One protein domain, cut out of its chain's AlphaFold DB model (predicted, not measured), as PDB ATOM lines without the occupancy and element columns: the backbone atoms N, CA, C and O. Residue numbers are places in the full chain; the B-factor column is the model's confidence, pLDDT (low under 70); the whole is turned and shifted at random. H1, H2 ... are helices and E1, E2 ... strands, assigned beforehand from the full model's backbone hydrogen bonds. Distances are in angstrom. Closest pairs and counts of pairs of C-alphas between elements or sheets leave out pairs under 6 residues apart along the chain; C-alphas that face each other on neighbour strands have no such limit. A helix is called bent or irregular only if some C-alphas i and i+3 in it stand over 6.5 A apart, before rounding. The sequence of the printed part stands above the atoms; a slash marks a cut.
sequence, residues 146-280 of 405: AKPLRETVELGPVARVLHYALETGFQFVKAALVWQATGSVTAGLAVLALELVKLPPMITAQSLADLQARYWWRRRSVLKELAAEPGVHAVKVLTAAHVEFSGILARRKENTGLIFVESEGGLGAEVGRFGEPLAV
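AT A GLANCE: This is residues 146 to 280 of the 405 residues of an uncharacterized protein of bacterium (UniProt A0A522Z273). The domain is a long rod: the bent helix H2 runs along much of it, with its first arm, H2a, folded back on H1 as a helical hairpin at one end. Its second arm, H2b, is covered by the small sheet E2, E5, E4, and the two-stranded sheet E3, E6 lies at the other end with H3 and E7. The printed part has 135 residues, with three named helices and seven named strands in the order E1 E2 H1 H2 E3 E4 E5 E6 H3 E7. Both sheets are antiparallel and the class is mixed, helices and strands. The whole is extended, with a radius of gyration of the C-alphas of 22.4 A and spans of 75 by 24 by 22 A.

HOW THE PARTS SIT: E1, residues 146 to 149, pairs with no named strand and runs on into E2, residues 152 to 154, at 10 degrees. E2 is the antiparallel neighbour of E5, residues 249 to 255, with N 153 and O 253 2.9 A apart. E5 forms a hairpin with E4, residues 241 to 246, where N 244 and O 252 are 2.8 A apart. H1, residues 157 to 182, only grazes this sheet. H2, residues 185 to 226, was assigned as one helix by its hydrogen bonds but is bent, with C-alphas 197 and 200 7.0 A apart; its arms are H2a, residues 185 to 197, and H2b, residues 200 to 226. H1 and H2a form a hairpin and touch, H1 with residues 168 to 179 alone; the closest C-alphas are those of Ala 175 and Gly 188, 4.4 A, at a shallow tilt of 33 degrees, only just short of steep. H2b is on one face of the sheet E2, E5, E4, making two layers, helix over sheet, at a height of 8.9 A. E3, residues 232 to 238, and E6, residues 257 to 264, are antiparallel neighbours, with N 236 and O 260 2.9 A apart. H3, residues 269 to 274, is close to H2b but not clearly touching it; the closest C-alphas, of Leu 226 and Val 271, are 7.4 A apart. E7, residues 277 to 280, pairs with no named strand and is near E6. Every O i to N i+4 pair is within hydrogen-bond range in H1, H2a and H2b; in H3 it is 0 of 2, with 2 of 3 O i to N i+3 pairs.

IN THESE COORDINATES: E1 begins at C-alpha 146, (175.399, 89.994, 113.393). H1 is 37.9 A long, H2a 18.8 A and H2b 39.1 A, ending at C-alpha 226, (181.563, 90.177, 126.405). E6 is 23.0 A long, and E7 ends at C-alpha 280, (185.292, 93.311, 109.544).

THE WHOLE: The C-alphas farthest apart, of Gly 183 and Gly 265, are 74.9 A from each other. The printed part has no cut, and its links between named elements are tight. The mean pLDDT of the printed part is 74.9, and 30 residues are under 70, among them 146 to 151 and 238 to 243.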
ATOM      1  N   ALA A 146     176.423  89.885 114.438       53.94
ATOM      2  CA  ALA A 146     175.399  89.994 113.393       53.94
ATOM      3  C   ALA A 146     173.959  90.090 113.928       53.94
ATOM      4  O   ALA A 146     173.046  90.506 113.214       53.94
ATOM      5  N   LYS A 147     173.735  89.716 115.192       60.38
ATOM      6  CA  LYS A 147     172.440  89.858 115.854       60.38
ATOM      7  C   LYS A 147     172.455  91.151 116.674       60.38
ATOM      8  O   LYS A 147     173.173  91.219 117.670       60.38
ATOM      9  N   PRO A 148     171.645  92.168 116.329       58.78
ATOM     10  CA  PRO A 148     171.491  93.317 117.208       58.78
ATOM     11  C   PRO A 148     170.975  92.846 118.571       58.78
ATOM     12  O   PRO A 148     170.151  91.925 118.635       58.78
ATOM     13  N   LEU A 149     171.412  93.496 119.654       62.78
ATOM     14  CA  LEU A 149     170.915  93.233 121.009       62.78
ATOM     15  C   LEU A 149     169.427  93.588 121.085       62.78
ATOM     16  O   LEU A 149     169.076  94.681 121.527       62.78
ATOM     17  N   ARG A 150     168.555  92.649 120.690       60.88
ATOM     18  CA  ARG A 150     167.090  92.697 120.840       60.88
ATOM     19  C   ARG A 150     166.689  92.518 122.305       60.88
ATOM     20  O   ARG A 150     165.851  91.691 122.658       60.88
ATOM     21  N   GLU A 151     167.307  93.305 123.177       67.62
ATOM     22  CA  GLU A 151     166.931  93.408 124.573       67.62
ATOM     23  C   GLU A 151     165.610  94.159 124.668       67.62
ATOM     24  O   GLU A 151     165.519  95.350 124.364       67.62
ATOM     25  N   THR A 152     164.588  93.443 125.119       71.75
ATOM     26  CA  THR A 152     163.343  94.031 125.592       71.75
ATOM     27  C   THR A 152     163.432  94.199 127.106       71.75
ATOM     28  O   THR A 152     163.698  93.239 127.832       71.75
ATOM     29  N   VAL A 153     163.194  95.417 127.588       78.25
ATOM     30  CA  VAL A 153     163.009  95.719 129.013       78.25
ATOM     31  C   VAL A 153     161.606  96.274 129.198       78.25
ATOM     32  O   VAL A 153     161.239  97.243 128.540       78.25
ATOM     33  N   GLU A 154     160.817  95.683 130.092       81.62
ATOM     34  CA  GLU A 154     159.460  96.145 130.400       81.62
ATOM     35  C   GLU A 154     159.334  96.602 131.851       81.62
ATOM     36  O   GLU A 154     160.004  96.078 132.744       81.62
ATOM     37  N   LEU A 155     158.425  97.547 132.106       77.94
ATOM     38  CA  LEU A 155     157.933  97.764 133.463       77.94
ATOM     39  C   LEU A 155     156.950  96.647 133.817       77.94
ATOM     40  O   LEU A 155     155.880  96.547 133.209       77.94
ATOM     41  N   GLY A 156     157.297  95.832 134.814       76.38
ATOM     42  CA  GLY A 156     156.402  94.822 135.385       76.38
ATOM     43  C   GLY A 156     155.173  95.441 136.074       76.38
ATOM     44  O   GLY A 156     155.178  96.635 136.390       76.38
ATOM     45  N   PRO A 157     154.112  94.654 136.337       73.50
ATOM     46  CA  PRO A 157     152.835  95.168 136.843       73.50
ATOM     47  C   PRO A 157     152.981  95.925 138.171       73.50
ATOM     48  O   PRO A 157     152.457  97.030 138.297       73.50
ATOM     49  N   VAL A 158     153.778  95.399 139.109       74.38
ATOM     50  CA  VAL A 158     154.070  96.048 140.402       74.38
ATOM     51  C   VAL A 158     154.690  97.433 140.207       74.38
ATOM     52  O   VAL A 158     154.254  98.392 140.835       74.38
ATOM     53  N   ALA A 159     155.653  97.575 139.289       73.94
ATOM     54  CA  ALA A 159     156.278  98.865 139.002       73.94
ATOM     55  C   ALA A 159     155.265  99.870 138.429       73.94
ATOM     56  O   ALA A 159     155.286 101.036 138.815       73.94
ATOM     57  N   ARG A 160     154.349  99.434 137.551       73.94
ATOM     58  CA  ARG A 160     153.294 100.303 136.993       73.94
ATOM     59  C   ARG A 160     152.332 100.795 138.077       73.94
ATOM     60  O   ARG A 160     152.054 101.989 138.131       73.94
ATOM     61  N   VAL A 161     151.869  99.896 138.949       74.25
ATOM     62  CA  VAL A 161     151.004 100.245 140.091       74.25
ATOM     63  C   VAL A 161     151.720 101.219 141.026       74.25
ATOM     64  O   VAL A 161     151.138 102.233 141.398       74.25
ATOM     65  N   LEU A 162     152.994 100.964 141.343       77.38
ATOM     66  CA  LEU A 162     153.782 101.803 142.245       77.38
ATOM     67  C   LEU A 162     153.941 103.242 141.725       77.38
ATOM     68  O   LEU A 162     153.764 104.175 142.502       77.38
ATOM     69  N   HIS A 163     154.201 103.434 140.426       76.38
ATOM     70  CA  HIS A 163     154.304 104.772 139.824       76.38
ATOM     71  C   HIS A 163     152.998 105.574 139.950       76.38
ATOM     72  O   HIS A 163     153.037 106.744 140.317       76.38
ATOM     73  N   TYR A 164     151.837 104.961 139.682       75.81
ATOM     74  CA  TYR A 164     150.549 105.646 139.853       75.81
ATOM     75  C   TYR A 164     150.218 105.891 141.332       75.81
ATOM     76  O   TYR A 164     149.808 106.994 141.697       75.81
ATOM     77  N   ALA A 165     150.391 104.880 142.187       75.56
ATOM     78  CA  ALA A 165     149.983 104.930 143.587       75.56
ATOM     79  C   ALA A 165     150.843 105.891 144.421       75.56
ATOM     80  O   ALA A 165     150.286 106.699 145.166       75.56
ATOM     81  N   LEU A 166     152.176 105.853 144.275       79.44
ATOM     82  CA  LEU A 166     153.071 106.755 145.009       79.44
ATOM     83  C   LEU A 166     152.856 108.208 144.600       79.44
ATOM     84  O   LEU A 166     152.654 109.046 145.472       79.44
ATOM     85  N   GLU A 167     152.847 108.521 143.301       79.50
ATOM     86  CA  GLU A 167     152.708 109.914 142.865       79.50
ATOM     87  C   GLU A 167     151.346 110.498 143.217       79.50
ATOM     88  O   GLU A 167     151.273 111.643 143.661       79.50
ATOM     89  N   THR A 168     150.271 109.720 143.098       76.88
ATOM     90  CA  THR A 168     148.946 110.171 143.545       76.88
ATOM     91  C   THR A 168     148.938 110.382 145.064       76.88
ATOM     92  O   THR A 168     148.503 111.432 145.541       76.88
ATOM     93  N   GLY A 169     149.498 109.436 145.829       78.62
ATOM     94  CA  GLY A 169     149.640 109.531 147.283       78.62
ATOM     95  C   GLY A 169     150.445 110.753 147.736       78.62
ATOM     96  O   GLY A 169     150.023 111.451 148.656       78.62
ATOM     97  N   PHE A 170     151.548 111.084 147.057       83.06
ATOM     98  CA  PHE A 170     152.342 112.278 147.359       83.06
ATOM     99  C   PHE A 170     151.544 113.576 147.189       83.06
ATOM    100  O   PHE A 170     151.706 114.480 148.012       83.06
ATOM    101  N   GLN A 171     150.652 113.683 146.195       82.81
ATOM    102  CA  GLN A 171     149.834 114.897 146.049       82.81
ATOM    103  C   GLN A 171     148.769 114.997 147.146       82.81
ATOM    104  O   GLN A 171     148.557 116.083 147.686       82.81
ATOM    105  N   PHE A 172     148.162 113.873 147.548       79.06
ATOM    106  CA  PHE A 172     147.258 113.840 148.704       79.06
ATOM    107  C   PHE A 172     147.969 114.231 150.008       79.06
ATOM    108  O   PHE A 172     147.418 115.009 150.785       79.06
ATOM    109  N   VAL A 173     149.205 113.769 150.231       83.06
ATOM    110  CA  VAL A 173     150.010 114.168 151.400       83.06
ATOM    111  C   VAL A 173     150.344 115.664 151.364       83.06
ATOM    112  O   VAL A 173     150.141 116.341 152.368       83.06
ATOM    113  N   LYS A 174     150.776 116.222 150.221       80.44
ATOM    114  CA  LYS A 174     150.996 117.677 150.076       80.44
ATOM    115  C   LYS A 174     149.731 118.484 150.387       80.44
ATOM    116  O   LYS A 174     149.794 119.454 151.135       80.44
ATOM    117  N   ALA A 175     148.588 118.076 149.836       77.75
ATOM    118  CA  ALA A 175     147.303 118.734 150.056       77.75
ATOM    119  C   ALA A 175     146.870 118.683 151.531       77.75
ATOM    120  O   ALA A 175     146.420 119.690 152.078       77.75
ATOM    121  N   ALA A 176     147.064 117.538 152.195       75.38
ATOM    122  CA  ALA A 176     146.799 117.376 153.623       75.38
ATOM    123  C   ALA A 176     147.729 118.241 154.494       75.38
ATOM    124  O   ALA A 176     147.259 118.854 155.449       75.38
ATOM    125  N   LEU A 177     149.016 118.352 154.144       82.50
ATOM    126  CA  LEU A 177     149.967 119.234 154.832       82.50
ATOM    127  C   LEU A 177     149.592 120.715 154.678       82.50
ATOM    128  O   LEU A 177     149.624 121.451 155.661       82.50
ATOM    129  N   VAL A 178     149.180 121.151 153.482       81.38
ATOM    130  CA  VAL A 178     148.690 122.524 153.256       81.38
ATOM    131  C   VAL A 178     147.419 122.789 154.061       81.38
ATOM    132  O   VAL A 178     147.308 123.840 154.690       81.38
ATOM    133  N   TRP A 179     146.480 121.840 154.102       82.06
ATOM    134  CA  TRP A 179     145.289 121.958 154.943       82.06
ATOM    135  C   TRP A 179     145.660 122.063 156.431       82.06
ATOM    136  O   TRP A 179     145.199 122.987 157.098       82.06
ATOM    137  N   GLN A 180     146.537 121.197 156.950       83.12
ATOM    138  CA  GLN A 180     146.982 121.264 158.348       83.12
ATOM    139  C   GLN A 180     147.695 122.582 158.683       83.12
ATOM    140  O   GLN A 180     147.422 123.163 159.730       83.12
ATOM    141  N   ALA A 181     148.561 123.081 157.797       81.94
ATOM    142  CA  ALA A 181     149.318 124.315 158.019       81.94
ATOM    143  C   ALA A 181     148.461 125.593 157.927       81.94
ATOM    144  O   ALA A 181     148.770 126.582 158.585       81.94
ATOM    145  N   THR A 182     147.400 125.591 157.114       80.38
ATOM    146  CA  THR A 182     146.537 126.771 156.886       80.38
ATOM    147  C   THR A 182     145.204 126.723 157.633       80.38
ATOM    148  O   THR A 182     144.463 127.701 157.626       80.38
ATOM    149  N   GLY A 183     144.836 125.572 158.203       84.88
ATOM    150  CA  GLY A 183     143.490 125.290 158.713       84.88
ATOM    151  C   GLY A 183     142.408 125.167 157.626       84.88
ATOM    152  O   GLY A 183     141.270 124.811 157.939       84.88
ATOM    153  N   SER A 184     142.733 125.418 156.352       81.69
ATOM    154  CA  SER A 184     141.759 125.564 155.266       81.69
ATOM    155  C   SER A 184     141.689 124.344 154.343       81.69
ATOM    156  O   SER A 184     142.645 124.002 153.643       81.69
ATOM    157  N   VAL A 185     140.507 123.720 154.283       78.50
ATOM    158  CA  VAL A 185     140.205 122.629 153.338       78.50
ATOM    159  C   VAL A 185     140.293 123.128 151.892       78.50
ATOM    160  O   VAL A 185     140.809 122.421 151.029       78.50
ATOM    161  N   THR A 186     139.832 124.352 151.614       76.62
ATOM    162  CA  THR A 186     139.835 124.912 150.252       76.62
ATOM    163  C   THR A 186     141.252 125.190 149.754       76.62
ATOM    164  O   THR A 186     141.531 124.943 148.584       76.62
ATOM    165  N   ALA A 187     142.174 125.596 150.635       72.88
ATOM    166  CA  ALA A 187     143.593 125.728 150.297       72.88
ATOM    167  C   ALA A 187     144.230 124.368 149.956       72.88
ATOM    168  O   ALA A 187     144.923 124.245 148.945       72.88
ATOM    169  N   GLY A 188     143.942 123.326 150.747       74.75
ATOM    170  CA  GLY A 188     144.388 121.957 150.460       74.75
ATOM    171  C   GLY A 188     143.852 121.424 149.124       74.75
ATOM    172  O   GLY A 188     144.618 120.893 148.321       74.75
ATOM    173  N   LEU A 189     142.559 121.622 148.844       74.56
ATOM    174  CA  LEU A 189     141.927 121.213 147.582       74.56
ATOM    175  C   LEU A 189     142.463 121.987 146.366       74.56
ATOM    176  O   LEU A 189     142.674 121.383 145.315       74.56
ATOM    177  N   ALA A 190     142.736 123.288 146.500       76.81
ATOM    178  CA  ALA A 190     143.334 124.088 145.431       76.81
ATOM    179  C   ALA A 190     144.747 123.595 145.068       76.81
ATOM    180  O   ALA A 190     145.073 123.458 143.887       76.81
ATOM    181  N   VAL A 191     145.567 123.254 146.072       80.81
ATOM    182  CA  VAL A 191     146.886 122.641 145.846       80.81
ATOM    183  C   VAL A 191     146.752 121.252 145.222       80.81
ATOM    184  O   VAL A 191     147.477 120.953 144.275       80.81
ATOM    185  N   LEU A 192     145.805 120.423 145.677       78.81
ATOM    186  CA  LEU A 192     145.557 119.109 145.075       78.81
ATOM    187  C   LEU A 192     145.210 119.229 143.585       78.81
ATOM    188  O   LEU A 192     145.809 118.538 142.765       78.81
ATOM    189  N   ALA A 193     144.297 120.133 143.222       78.75
ATOM    190  CA  ALA A 193     143.915 120.370 141.831       78.75
ATOM    191  C   ALA A 193     145.111 120.816 140.968       78.75
ATOM    192  O   ALA A 193     145.308 120.298 139.867       78.75
ATOM    193  N   LEU A 194     145.952 121.722 141.481       80.44
ATOM    194  CA  LEU A 194     147.147 122.204 140.781       80.44
ATOM    195  C   LEU A 194     148.214 121.108 140.597       80.44
ATOM    196  O   LEU A 194     148.839 121.022 139.538       80.44
ATOM    197  N   GLU A 195     148.434 120.260 141.604       78.94
ATOM    198  CA  GLU A 195     149.407 119.164 141.525       78.94
ATOM    199  C   GLU A 195     148.897 117.989 140.671       78.94
ATOM    200  O   GLU A 195     149.690 117.361 139.967       78.94
ATOM    201  N   LEU A 196     147.583 117.726 140.636       76.38
ATOM    202  CA  LEU A 196     146.985 116.715 139.751       76.38
ATOM    203  C   LEU A 196     147.207 117.033 138.262       76.38
ATOM    204  O   LEU A 196     147.456 116.119 137.479       76.38
ATOM    205  N   VAL A 197     147.226 118.313 137.869       74.62
ATOM    206  CA  VAL A 197     147.590 118.736 136.498       74.62
ATOM    207  C   VAL A 197     149.054 118.404 136.161       74.62
ATOM    208  O   VAL A 197     149.385 118.148 135.002       74.62
ATOM    209  N   LYS A 198     149.941 118.349 137.164       76.44
ATOM    210  CA  LYS A 198     151.363 117.987 137.007       76.44
ATOM    211  C   LYS A 198     151.612 116.477 137.079       76.44
ATOM    212  O   LYS A 198     152.687 116.025 136.687       76.44
ATOM    213  N   LEU A 199     150.638 115.688 137.540       74.50
ATOM    214  CA  LEU A 199     150.772 114.238 137.703       74.50
ATOM    215  C   LEU A 199     151.161 113.514 136.392       74.50
ATOM    216  O   LEU A 199     152.111 112.726 136.422       74.50
ATOM    217  N   PRO A 200     150.529 113.799 135.225       70.12
ATOM    218  CA  PRO A 200     150.861 113.129 133.968       70.12
ATOM    219  C   PRO A 200     152.339 113.241 133.542       70.12
ATOM    220  O   PRO A 200     152.968 112.196 133.335       70.12
ATOM    221  N   PRO A 201     152.951 114.443 133.432       67.06
ATOM    222  CA  PRO A 201     154.357 114.550 133.051       67.06
ATOM    223  C   PRO A 201     155.324 113.996 134.110       67.06
ATOM    224  O   PRO A 201     156.361 113.461 133.720       67.06
ATOM    225  N   MET A 202     155.006 114.055 135.412       72.31
ATOM    226  CA  MET A 202     155.871 113.477 136.456       72.31
ATOM    227  C   MET A 202     155.939 111.949 136.364       72.31
ATOM    228  O   MET A 202     157.034 111.392 136.271       72.31
ATOM    229  N   ILE A 203     154.788 111.274 136.282       72.06
ATOM    230  CA  ILE A 203     154.712 109.813 136.119       72.06
ATOM    231  C   ILE A 203     155.393 109.372 134.808       72.06
ATOM    232  O   ILE A 203     156.107 108.363 134.773       72.06
ATOM    233  N   THR A 204     155.251 110.162 133.738       69.50
ATOM    234  CA  THR A 204     155.952 109.919 132.462       69.50
ATOM    235  C   THR A 204     157.472 110.018 132.622       69.50
ATOM    236  O   THR A 204     158.206 109.163 132.126       69.50
ATOM    237  N   ALA A 205     157.968 111.038 133.326       70.44
ATOM    238  CA  ALA A 205     159.398 111.245 133.548       70.44
ATOM    239  C   ALA A 205     160.021 110.153 134.437       70.44
ATOM    240  O   ALA A 205     161.094 109.642 134.112       70.44
ATOM    241  N   GLN A 206     159.339 109.757 135.514       77.81
ATOM    242  CA  GLN A 206     159.801 108.705 136.425       77.81
ATOM    243  C   GLN A 206     159.810 107.325 135.766       77.81
ATOM    244  O   GLN A 206     160.829 106.638 135.810       77.81
ATOM    245  N   SER A 207     158.727 106.949 135.077       78.62
ATOM    246  CA  SER A 207     158.661 105.660 134.375       78.62
ATOM    247  C   SER A 207     159.712 105.557 133.270       78.62
ATOM    248  O   SER A 207     160.325 104.505 133.094       78.62
ATOM    249  N   LEU A 208     160.016 106.667 132.584       76.56
ATOM    250  CA  LEU A 208     161.158 106.755 131.676       76.56
ATOM    251  C   LEU A 208     162.509 106.581 132.380       76.56
ATOM    252  O   LEU A 208     163.408 105.988 131.782       76.56
ATOM    253  N   ALA A 209     162.677 107.110 133.592       76.38
ATOM    254  CA  ALA A 209     163.917 107.015 134.356       76.38
ATOM    255  C   ALA A 209     164.166 105.590 134.881       76.38
ATOM    256  O   ALA A 209     165.260 105.069 134.668       76.38
ATOM    257  N   ASP A 210     163.162 104.923 135.467       80.44
ATOM    258  CA  ASP A 210     163.269 103.518 135.908       80.44
ATOM    259  C   ASP A 210     163.610 102.603 134.722       80.44
ATOM    260  O   ASP A 210     164.585 101.847 134.747       80.44
ATOM    261  N   LEU A 211     162.882 102.742 133.609       78.62
ATOM    262  CA  LEU A 211     163.126 101.930 132.418       78.62
ATOM    263  C   LEU A 211     164.513 102.219 131.794       78.62
ATOM    264  O   LEU A 211     165.192 101.308 131.312       78.62
ATOM    265  N   GLN A 212     164.996 103.467 131.844       78.62
ATOM    266  CA  GLN A 212     166.372 103.800 131.451       78.62
ATOM    267  C   GLN A 212     167.421 103.182 132.381       78.62
ATOM    268  O   GLN A 212     168.410 102.655 131.869       78.62
ATOM    269  N   ALA A 213     167.202 103.200 133.697       78.00
ATOM    270  CA  ALA A 213     168.105 102.608 134.677       78.00
ATOM    271  C   ALA A 213     168.193 101.083 134.504       78.00
ATOM    272  O   ALA A 213     169.291 100.555 134.334       78.00
ATOM    273  N   ARG A 214     167.053 100.378 134.447       82.00
ATOM    274  CA  ARG A 214     166.990  98.922 134.191       82.00
ATOM    275  C   ARG A 214     167.724  98.531 132.911       82.00
ATOM    276  O   ARG A 214     168.505  97.583 132.904       82.00
ATOM    277  N   TYR A 215     167.505  99.293 131.840       79.75
ATOM    278  CA  TYR A 215     168.195  99.099 130.569       79.75
ATOM    279  C   TYR A 215     169.710  99.322 130.675       79.75
ATOM    280  O   TYR A 215     170.482  98.522 130.155       79.75
ATOM    281  N   TRP A 216     170.149 100.379 131.364       80.62
ATOM    282  CA  TRP A 216     171.573 100.635 131.586       80.62
ATOM    283  C   TRP A 216     172.238  99.502 132.377       80.62
ATOM    284  O   TRP A 216     173.327  99.070 132.009       80.62
ATOM    285  N   TRP A 217     171.565  98.966 133.400       81.12
ATOM    286  CA  TRP A 217     172.046  97.812 134.163       81.12
ATOM    287  C   TRP A 217     172.173  96.545 133.305       81.12
ATOM    288  O   TRP A 217     173.229  95.914 133.347       81.12
ATOM    289  N   ARG A 218     171.167  96.200 132.482       80.56
ATOM    290  CA  ARG A 218     171.255  95.044 131.564       80.56
ATOM    291  C   ARG A 218     172.365  95.209 130.526       80.56
ATOM    292  O   ARG A 218     173.256  94.366 130.467       80.56
ATOM    293  N   ARG A 219     172.410  96.352 129.827       78.06
ATOM    294  CA  ARG A 219     173.492  96.679 128.880       78.06
ATOM    295  C   ARG A 219     174.868  96.596 129.541       78.06
ATOM    296  O   ARG A 219     175.801  96.073 128.942       78.06
ATOM    297  N   ARG A 220     175.008  97.085 130.780       82.00
ATOM    298  CA  ARG A 220     176.254  96.969 131.550       82.00
ATOM    299  C   ARG A 220     176.603  95.510 131.843       82.00
ATOM    300  O   ARG A 220     177.783  95.191 131.810       82.00
ATOM    301  N   SER A 221     175.625  94.646 132.115       81.75
ATOM    302  CA  SER A 221     175.849  93.208 132.316       81.75
ATOM    303  C   SER A 221     176.371  92.531 131.050       81.75
ATOM    304  O   SER A 221     177.413  91.888 131.108       81.75
ATOM    305  N   VAL A 222     175.744  92.765 129.892       79.81
ATOM    306  CA  VAL A 222     176.216  92.205 128.609       79.81
ATOM    307  C   VAL A 222     177.610  92.731 128.247       79.81
ATOM    308  O   VAL A 222     178.482  91.965 127.853       79.81
ATOM    309  N   LEU A 223     177.877  94.023 128.474       81.00
ATOM    310  CA  LEU A 223     179.226  94.595 128.348       81.00
ATOM    311  C   LEU A 223     180.236  94.001 129.344       81.00
ATOM    312  O   LEU A 223     181.436  94.034 129.080       81.00
ATOM    313  N   LYS A 224     179.796  93.509 130.511       83.00
ATOM    314  CA  LYS A 224     180.687  92.799 131.439       83.00
ATOM    315  C   LYS A 224     181.047  91.419 130.928       83.00
ATOM    316  O   LYS A 224     182.206  91.050 131.030       83.00
ATOM    317  N   GLU A 225     180.055  90.712 130.410       81.94
ATOM    318  CA  GLU A 225     180.168  89.351 129.908       81.94
ATOM    319  C   GLU A 225     181.052  89.293 128.656       81.94
ATOM    320  O   GLU A 225     182.086  88.639 128.680       81.94
ATOM    321  N   LEU A 226     180.758  90.104 127.634       79.94
ATOM    322  CA  LEU A 226     181.563  90.177 126.405       79.94
ATOM    323  C   LEU A 226     183.018  90.610 126.636       79.94
ATOM    324  O   LEU A 226     183.905  90.184 125.910       79.94
ATOM    325  N   ALA A 227     183.275  91.461 127.630       81.06
ATOM    326  CA  ALA A 227     184.631  91.896 127.975       81.06
ATOM    327  C   ALA A 227     185.335  90.966 128.985       81.06
ATOM    328  O   ALA A 227     186.426  91.294 129.445       81.06
ATOM    329  N   ALA A 228     184.702  89.858 129.383       84.00
ATOM    330  CA  ALA A 228     185.337  88.773 130.132       84.00
ATOM    331  C   ALA A 228     185.773  87.612 129.218       84.00
ATOM    332  O   ALA A 228     186.499  86.729 129.670       84.00
ATOM    333  N   GLU A 229     185.352  87.620 127.948       81.62
ATOM    334  CA  GLU A 229     185.736  86.626 126.944       81.62
ATOM    335  C   GLU A 229     187.253  86.682 126.656       81.62
ATOM    336  O   GLU A 229     187.807  87.775 126.470       81.62
ATOM    337  N   PRO A 230     187.953  85.530 126.588       77.75
ATOM    338  CA  PRO A 230     189.384  85.492 126.308       77.75
ATOM    339  C   PRO A 230     189.745  86.185 124.989       77.75
ATOM    340  O   PRO A 230     189.143  85.934 123.949       77.75
ATOM    341  N   GLY A 231     190.763  87.048 125.027       76.75
ATOM    342  CA  GLY A 231     191.266  87.756 123.847       76.75
ATOM    343  C   GLY A 231     190.474  89.002 123.436       76.75
ATOM    344  O   GLY A 231     190.880  89.660 122.483       76.75
ATOM    345  N   VAL A 232     189.389  89.378 124.126       79.62
ATOM    346  CA  VAL A 232     188.690  90.655 123.880       79.62
ATOM    347  C   VAL A 232     189.448  91.826 124.518       79.62
ATOM    348  O   VAL A 232     189.782  91.798 125.700       79.62
ATOM    349  N   HIS A 233     189.692  92.882 123.737       79.94
ATOM    350  CA  HIS A 233     190.422  94.086 124.160       79.94
ATOM    351  C   HIS A 233     189.542  95.325 124.321       79.94
ATOM    352  O   HIS A 233     189.843  96.168 125.164       79.94
ATOM    353  N   ALA A 234     188.483  95.461 123.520       78.94
ATOM    354  CA  ALA A 234     187.551  96.581 123.619       78.94
ATOM    355  C   ALA A 234     186.154  96.187 123.130       78.94
ATOM    356  O   ALA A 234     186.014  95.436 122.161       78.94
ATOM    357  N   VAL A 235     185.117  96.744 123.763       77.44
ATOM    358  CA  VAL A 235     183.725  96.578 123.317       77.44
ATOM    359  C   VAL A 235     183.070  97.944 123.116       77.44
ATOM    360  O   VAL A 235     182.969  98.755 124.041       77.44
ATOM    361  N   LYS A 236     182.588  98.197 121.894       79.12
ATOM    362  CA  LYS A 236     181.880  99.421 121.487       79.12
ATOM    363  C   LYS A 236     180.467  99.050 121.045       79.12
ATOM    364  O   LYS A 236     180.290  98.155 120.226       79.12
ATOM    365  N   VAL A 237     179.442  99.731 121.559       73.38
ATOM    366  CA  VAL A 237     178.041  99.427 121.202       73.38
ATOM    367  C   VAL A 237     177.329 100.672 120.682       73.38
ATOM    368  O   VAL A 237     177.136 101.636 121.430       73.38
ATOM    369  N   LEU A 238     176.894 100.604 119.422       67.31
ATOM    370  CA  LEU A 238     176.091 101.600 118.709       67.31
ATOM    371  C   LEU A 238     174.604 101.255 118.886       67.31
ATOM    372  O   LEU A 238     174.105 100.335 118.246       67.31
ATOM    373  N   THR A 239     173.886 101.954 119.773       65.12
ATOM    374  CA  THR A 239     172.499 101.593 120.149       65.12
ATOM    375  C   THR A 239     171.438 102.581 119.684       65.12
ATOM    376  O   THR A 239     171.393 103.704 120.196       65.12
ATOM    377  N   ALA A 240     170.471 102.102 118.898       60.69
ATOM    378  CA  ALA A 240     169.126 102.671 118.904       60.69
ATOM    379  C   ALA A 240     168.357 102.166 120.127       60.69
ATOM    380  O   ALA A 240     168.381 100.974 120.431       60.69
ATOM    381  N   ALA A 241     167.626 103.057 120.793       62.03
ATOM    382  CA  ALA A 241     166.695 102.682 121.846       62.03
ATOM    383  C   ALA A 241     165.296 103.241 121.555       62.03
ATOM    384  O   ALA A 241     165.094 104.457 121.561       62.03
ATOM    385  N   HIS A 242     164.336 102.347 121.339       64.88
ATOM    386  CA  HIS A 242     162.913 102.661 121.223       64.88
ATOM    387  C   HIS A 242     162.254 102.577 122.602       64.88
ATOM    388  O   HIS A 242     162.603 101.696 123.380       64.88
ATOM    389  N   VAL A 243     161.303 103.463 122.914       66.38
ATOM    390  CA  VAL A 243     160.456 103.355 124.113       66.38
ATOM    391  C   VAL A 243     158.990 103.420 123.706       66.38
ATOM    392  O   VAL A 243     158.553 104.403 123.113       66.38
ATOM    393  N   GLU A 244     158.228 102.400 124.086       70.50
ATOM    394  CA  GLU A 244     156.776 102.374 123.959       70.50
ATOM    395  C   GLU A 244     156.105 102.871 125.236       70.50
ATOM    396  O   GLU A 244     156.579 102.608 126.344       70.50
ATOM    397  N   PHE A 245     154.954 103.522 125.088       68.44
ATOM    398  CA  PHE A 245     154.148 104.030 126.193       68.44
ATOM    399  C   PHE A 245     152.778 103.351 126.241       68.44
ATOM    400  O   PHE A 245     152.224 102.960 125.215       68.44
ATOM    401  N   SER A 246     152.230 103.230 127.448       66.06
ATOM    402  CA  SER A 246     150.873 102.764 127.733       66.06
ATOM    403  C   SER A 246     150.167 103.856 128.531       66.06
ATOM    404  O   SER A 246     150.279 103.911 129.758       66.06
ATOM    405  N   GLY A 247     149.502 104.775 127.827       75.81
ATOM    406  CA  GLY A 247     149.064 106.042 128.411       75.81
ATOM    407  C   GLY A 247     150.272 106.886 128.823       75.81
ATOM    408  O   GLY A 247     151.165 107.123 128.011       75.81
ATOM    409  N   ILE A 248     150.318 107.306 130.089       70.75
ATOM    410  CA  ILE A 248     151.396 108.152 130.631       70.75
ATOM    411  C   ILE A 248     152.607 107.366 131.160       70.75
ATOM    412  O   ILE A 248     153.609 107.966 131.530       70.75
ATOM    413  N   LEU A 249     152.555 106.029 131.204       72.75
ATOM    414  CA  LEU A 249     153.700 105.207 131.609       72.75
ATOM    415  C   LEU A 249     154.529 104.761 130.407       72.75
ATOM    416  O   LEU A 249     153.980 104.246 129.431       72.75
ATOM    417  N   ALA A 250     155.855 104.824 130.526       72.50
ATOM    418  CA  ALA A 250     156.739 104.015 129.691       72.50
ATOM    419  C   ALA A 250     156.456 102.523 129.961       72.50
ATOM    420  O   ALA A 250     156.536 102.060 131.096       72.50
ATOM    421  N   ARG A 251     156.094 101.759 128.928       75.19
ATOM    422  CA  ARG A 251     155.756 100.330 129.029       75.19
ATOM    423  C   ARG A 251     156.981  99.453 128.807       75.19
ATOM    424  O   ARG A 251     157.224  98.526 129.578       75.19
ATOM    425  N   ARG A 252     157.695  99.726 127.717       73.25
ATOM    426  CA  ARG A 252     158.678  98.832 127.100       73.25
ATOM    427  C   ARG A 252     159.795  99.654 126.477       73.25
ATOM    428  O   ARG A 252     159.534 100.730 125.947       73.25
ATOM    429  N   LYS A 253     161.023  99.152 126.524       74.44
ATOM    430  CA  LYS A 253     162.164  99.688 125.787       74.44
ATOM    431  C   LYS A 253     162.828  98.564 125.019       74.44
ATOM    432  O   LYS A 253     163.174  97.542 125.608       74.44
ATOM    433  N   GLU A 254     162.989  98.776 123.725       69.44
ATOM    434  CA  GLU A 254     163.691  97.868 122.827       69.44
ATOM    435  C   GLU A 254     165.035  98.482 122.460       69.44
ATOM    436  O   GLU A 254     165.144  99.692 122.231       69.44
ATOM    437  N   ASN A 255     166.049  97.635 122.381       68.88
ATOM    438  CA  ASN A 255     167.325  97.951 121.765       68.88
ATOM    439  C   ASN A 255     167.418  97.215 120.420       68.88
ATOM    440  O   ASN A 255     166.938  96.090 120.284       68.88
ATOM    441  N   THR A 256     168.019  97.858 119.424       65.12
ATOM    442  CA  THR A 256     168.409  97.222 118.149       65.12
ATOM    443  C   THR A 256     169.881  97.481 117.841       65.12
ATOM    444  O   THR A 256     170.288  97.519 116.688       65.12
ATOM    445  N   GLY A 257     170.674  97.721 118.886       66.81
ATOM    446  CA  GLY A 257     172.051  98.158 118.767       66.81
ATOM    447  C   GLY A 257     173.018  97.096 118.272       66.81
ATOM    448  O   GLY A 257     172.925  95.925 118.647       66.81
ATOM    449  N   LEU A 258     173.982  97.569 117.491       73.88
ATOM    450  CA  LEU A 258     175.129  96.825 116.993       73.88
ATOM    451  C   LEU A 258     176.220  96.766 118.058       73.88
ATOM    452  O   LEU A 258     176.502  97.771 118.721       73.88
ATOM    453  N   ILE A 259     176.866  95.610 118.176       74.94
ATOM    454  CA  ILE A 259     178.027  95.409 119.038       74.94
ATOM    455  C   ILE A 259     179.251  95.210 118.155       74.94
ATOM    456  O   ILE A 259     179.252  94.342 117.285       74.94
ATOM    457  N   PHE A 260     180.296  95.973 118.445       79.69
ATOM    458  CA  PHE A 260     181.619  95.829 117.869       79.69
ATOM    459  C   PHE A 260     182.576  95.373 118.969       79.69
ATOM    460  O   PHE A 260     182.672  96.015 120.020       79.69
ATOM    461  N   VAL A 261     183.252  94.255 118.733       80.00
ATOM    462  CA  VAL A 261     184.196  93.618 119.653       80.00
ATOM    463  C   VAL A 261     185.557  93.580 118.970       80.00
ATOM    464  O   VAL A 261     185.693  93.002 117.898       80.00
ATOM    465  N   GLU A 262     186.563  94.206 119.569       82.31
ATOM    466  CA  GLU A 262     187.952  94.100 119.113       82.31
ATOM    467  C   GLU A 262     188.617  92.948 119.871       82.31
ATOM    468  O   GLU A 262     188.708  93.009 121.100       82.31
ATOM    469  N   SER A 263     189.080  91.912 119.164       82.12
ATOM    470  CA  SER A 263     189.757  90.760 119.777       82.12
ATOM    471  C   SER A 263     191.067  90.380 119.086       82.12
ATOM    472  O   SER A 263     191.233  90.540 117.877       82.12
ATOM    473  N   GLU A 264     192.011  89.847 119.859       77.12
ATOM    474  CA  GLU A 264     193.192  89.154 119.341       77.12
ATOM    475  C   GLU A 264     192.804  87.696 119.046       77.12
ATOM    476  O   GLU A 264     192.763  86.854 119.939       77.12
ATOM    477  N   GLY A 265     192.486  87.415 117.778       66.19
ATOM    478  CA  GLY A 265     192.018  86.104 117.314       66.19
ATOM    479  C   GLY A 265     190.501  86.017 117.103       66.19
ATOM    480  O   GLY A 265     189.787  87.026 117.069       66.19
ATOM    481  N   GLY A 266     190.016  84.789 116.903       65.12
ATOM    482  CA  GLY A 266     188.590  84.490 116.754       65.12
ATOM    483  C   GLY A 266     187.844  84.553 118.088       65.12
ATOM    484  O   GLY A 266     188.401  84.216 119.129       65.12
ATOM    485  N   LEU A 267     186.578  84.966 118.049       70.38
ATOM    486  CA  LEU A 267     185.700  84.941 119.219       70.38
ATOM    487  C   LEU A 267     185.247  83.508 119.527       70.38
ATOM    488  O   LEU A 267     184.995  82.719 118.615       70.38
ATOM    489  N   GLY A 268     185.128  83.178 120.815       66.12
ATOM    490  CA  GLY A 268     184.673  81.864 121.266       66.12
ATOM    491  C   GLY A 268     183.236  81.553 120.833       66.12
ATOM    492  O   GLY A 268     182.403  82.450 120.698       66.12
ATOM    493  N   ALA A 269     182.918  80.266 120.658       65.31
ATOM    494  CA  ALA A 269     181.588  79.820 120.228       65.31
ATOM    495  C   ALA A 269     180.456  80.284 121.171       65.31
ATOM    496  O   ALA A 269     179.339  80.538 120.720       65.31
ATOM    497  N   GLU A 270     180.749  80.476 122.462       66.25
ATOM    498  CA  GLU A 270     179.798  80.999 123.453       66.25
ATOM    499  C   GLU A 270     179.345  82.440 123.173       66.25
ATOM    500  O   GLU A 270     178.248  82.827 123.582       66.25
ATOM    501  N   VAL A 271     180.117  83.223 122.408       68.69
ATOM    502  CA  VAL A 271     179.714  84.564 121.951       68.69
ATOM    503  C   VAL A 271     178.560  84.482 120.941       68.69
ATOM    504  O   VAL A 271     177.751  85.406 120.864       68.69
ATOM    505  N   GLY A 272     178.388  83.344 120.254       62.50
ATOM    506  CA  GLY A 272     177.327  83.104 119.266       62.50
ATOM    507  C   GLY A 272     175.897  83.312 119.787       62.50
ATOM    508  O   GLY A 272     174.992  83.640 119.016       62.50
ATOM    509  N   ARG A 273     175.669  83.240 121.110       70.69
ATOM    510  CA  ARG A 273     174.375  83.603 121.734       70.69
ATOM    511  C   ARG A 273     173.985  85.071 121.517       70.69
ATOM    512  O   ARG A 273     172.793  85.392 121.453       70.69
ATOM    513  N   PHE A 274     174.977  85.943 121.340       67.19
ATOM    514  CA  PHE A 274     174.832  87.354 120.984       67.19
ATOM    515  C   PHE A 274     174.827  87.597 119.463       67.19
ATOM    516  O   PHE A 274     174.770  88.747 119.040       67.19
ATOM    517  N   GLY A 275     174.821  86.535 118.650       67.12
ATOM    518  CA  GLY A 275     174.874  86.574 117.189       67.12
ATOM    519  C   GLY A 275     176.181  86.017 116.636       67.12
ATOM    520  O   GLY A 275     177.202  86.021 117.316       67.12
ATOM    521  N   GLU A 276     176.150  85.560 115.385       68.56
ATOM    522  CA  GLU A 276     177.364  85.131 114.689       68.56
ATOM    523  C   GLU A 276     178.319  86.327 114.506       68.56
ATOM    524  O   GLU A 276     177.871  87.411 114.112       68.56
ATOM    525  N   PRO A 277     179.617  86.180 114.822       72.12
ATOM    526  CA  PRO A 277     180.582  87.259 114.670       72.12
ATOM    527  C   PRO A 277     180.968  87.442 113.199       72.12
ATOM    528  O   PRO A 277     181.600  86.586 112.583       72.12
ATOM    529  N   LEU A 278     180.625  88.601 112.641       75.81
ATOM    530  CA  LEU A 278     181.083  89.050 111.336       75.81
ATOM    531  C   LEU A 278     182.440  89.750 111.482       75.81
ATOM    532  O   LEU A 278     182.509  90.879 111.971       75.81
ATOM    533  N   ALA A 279     183.513  89.114 111.016       74.44
ATOM    534  CA  ALA A 279     184.824  89.752 110.945       74.44
ATOM    535  C   ALA A 279     184.816  90.906 109.923       74.44
ATOM    536  O   ALA A 279     184.589  90.699 108.730       74.44
ATOM    537  N   VAL A 280     185.088  92.127 110.384       76.25
ATOM    538  CA  VAL A 280     185.292  93.311 109.544       76.25
ATOM    539  C   VAL A 280     186.790  93.453 109.290       76.25
ATOM    540  O   VAL A 280     187.542  93.826 110.186       76.25
TER     541      VAL A 280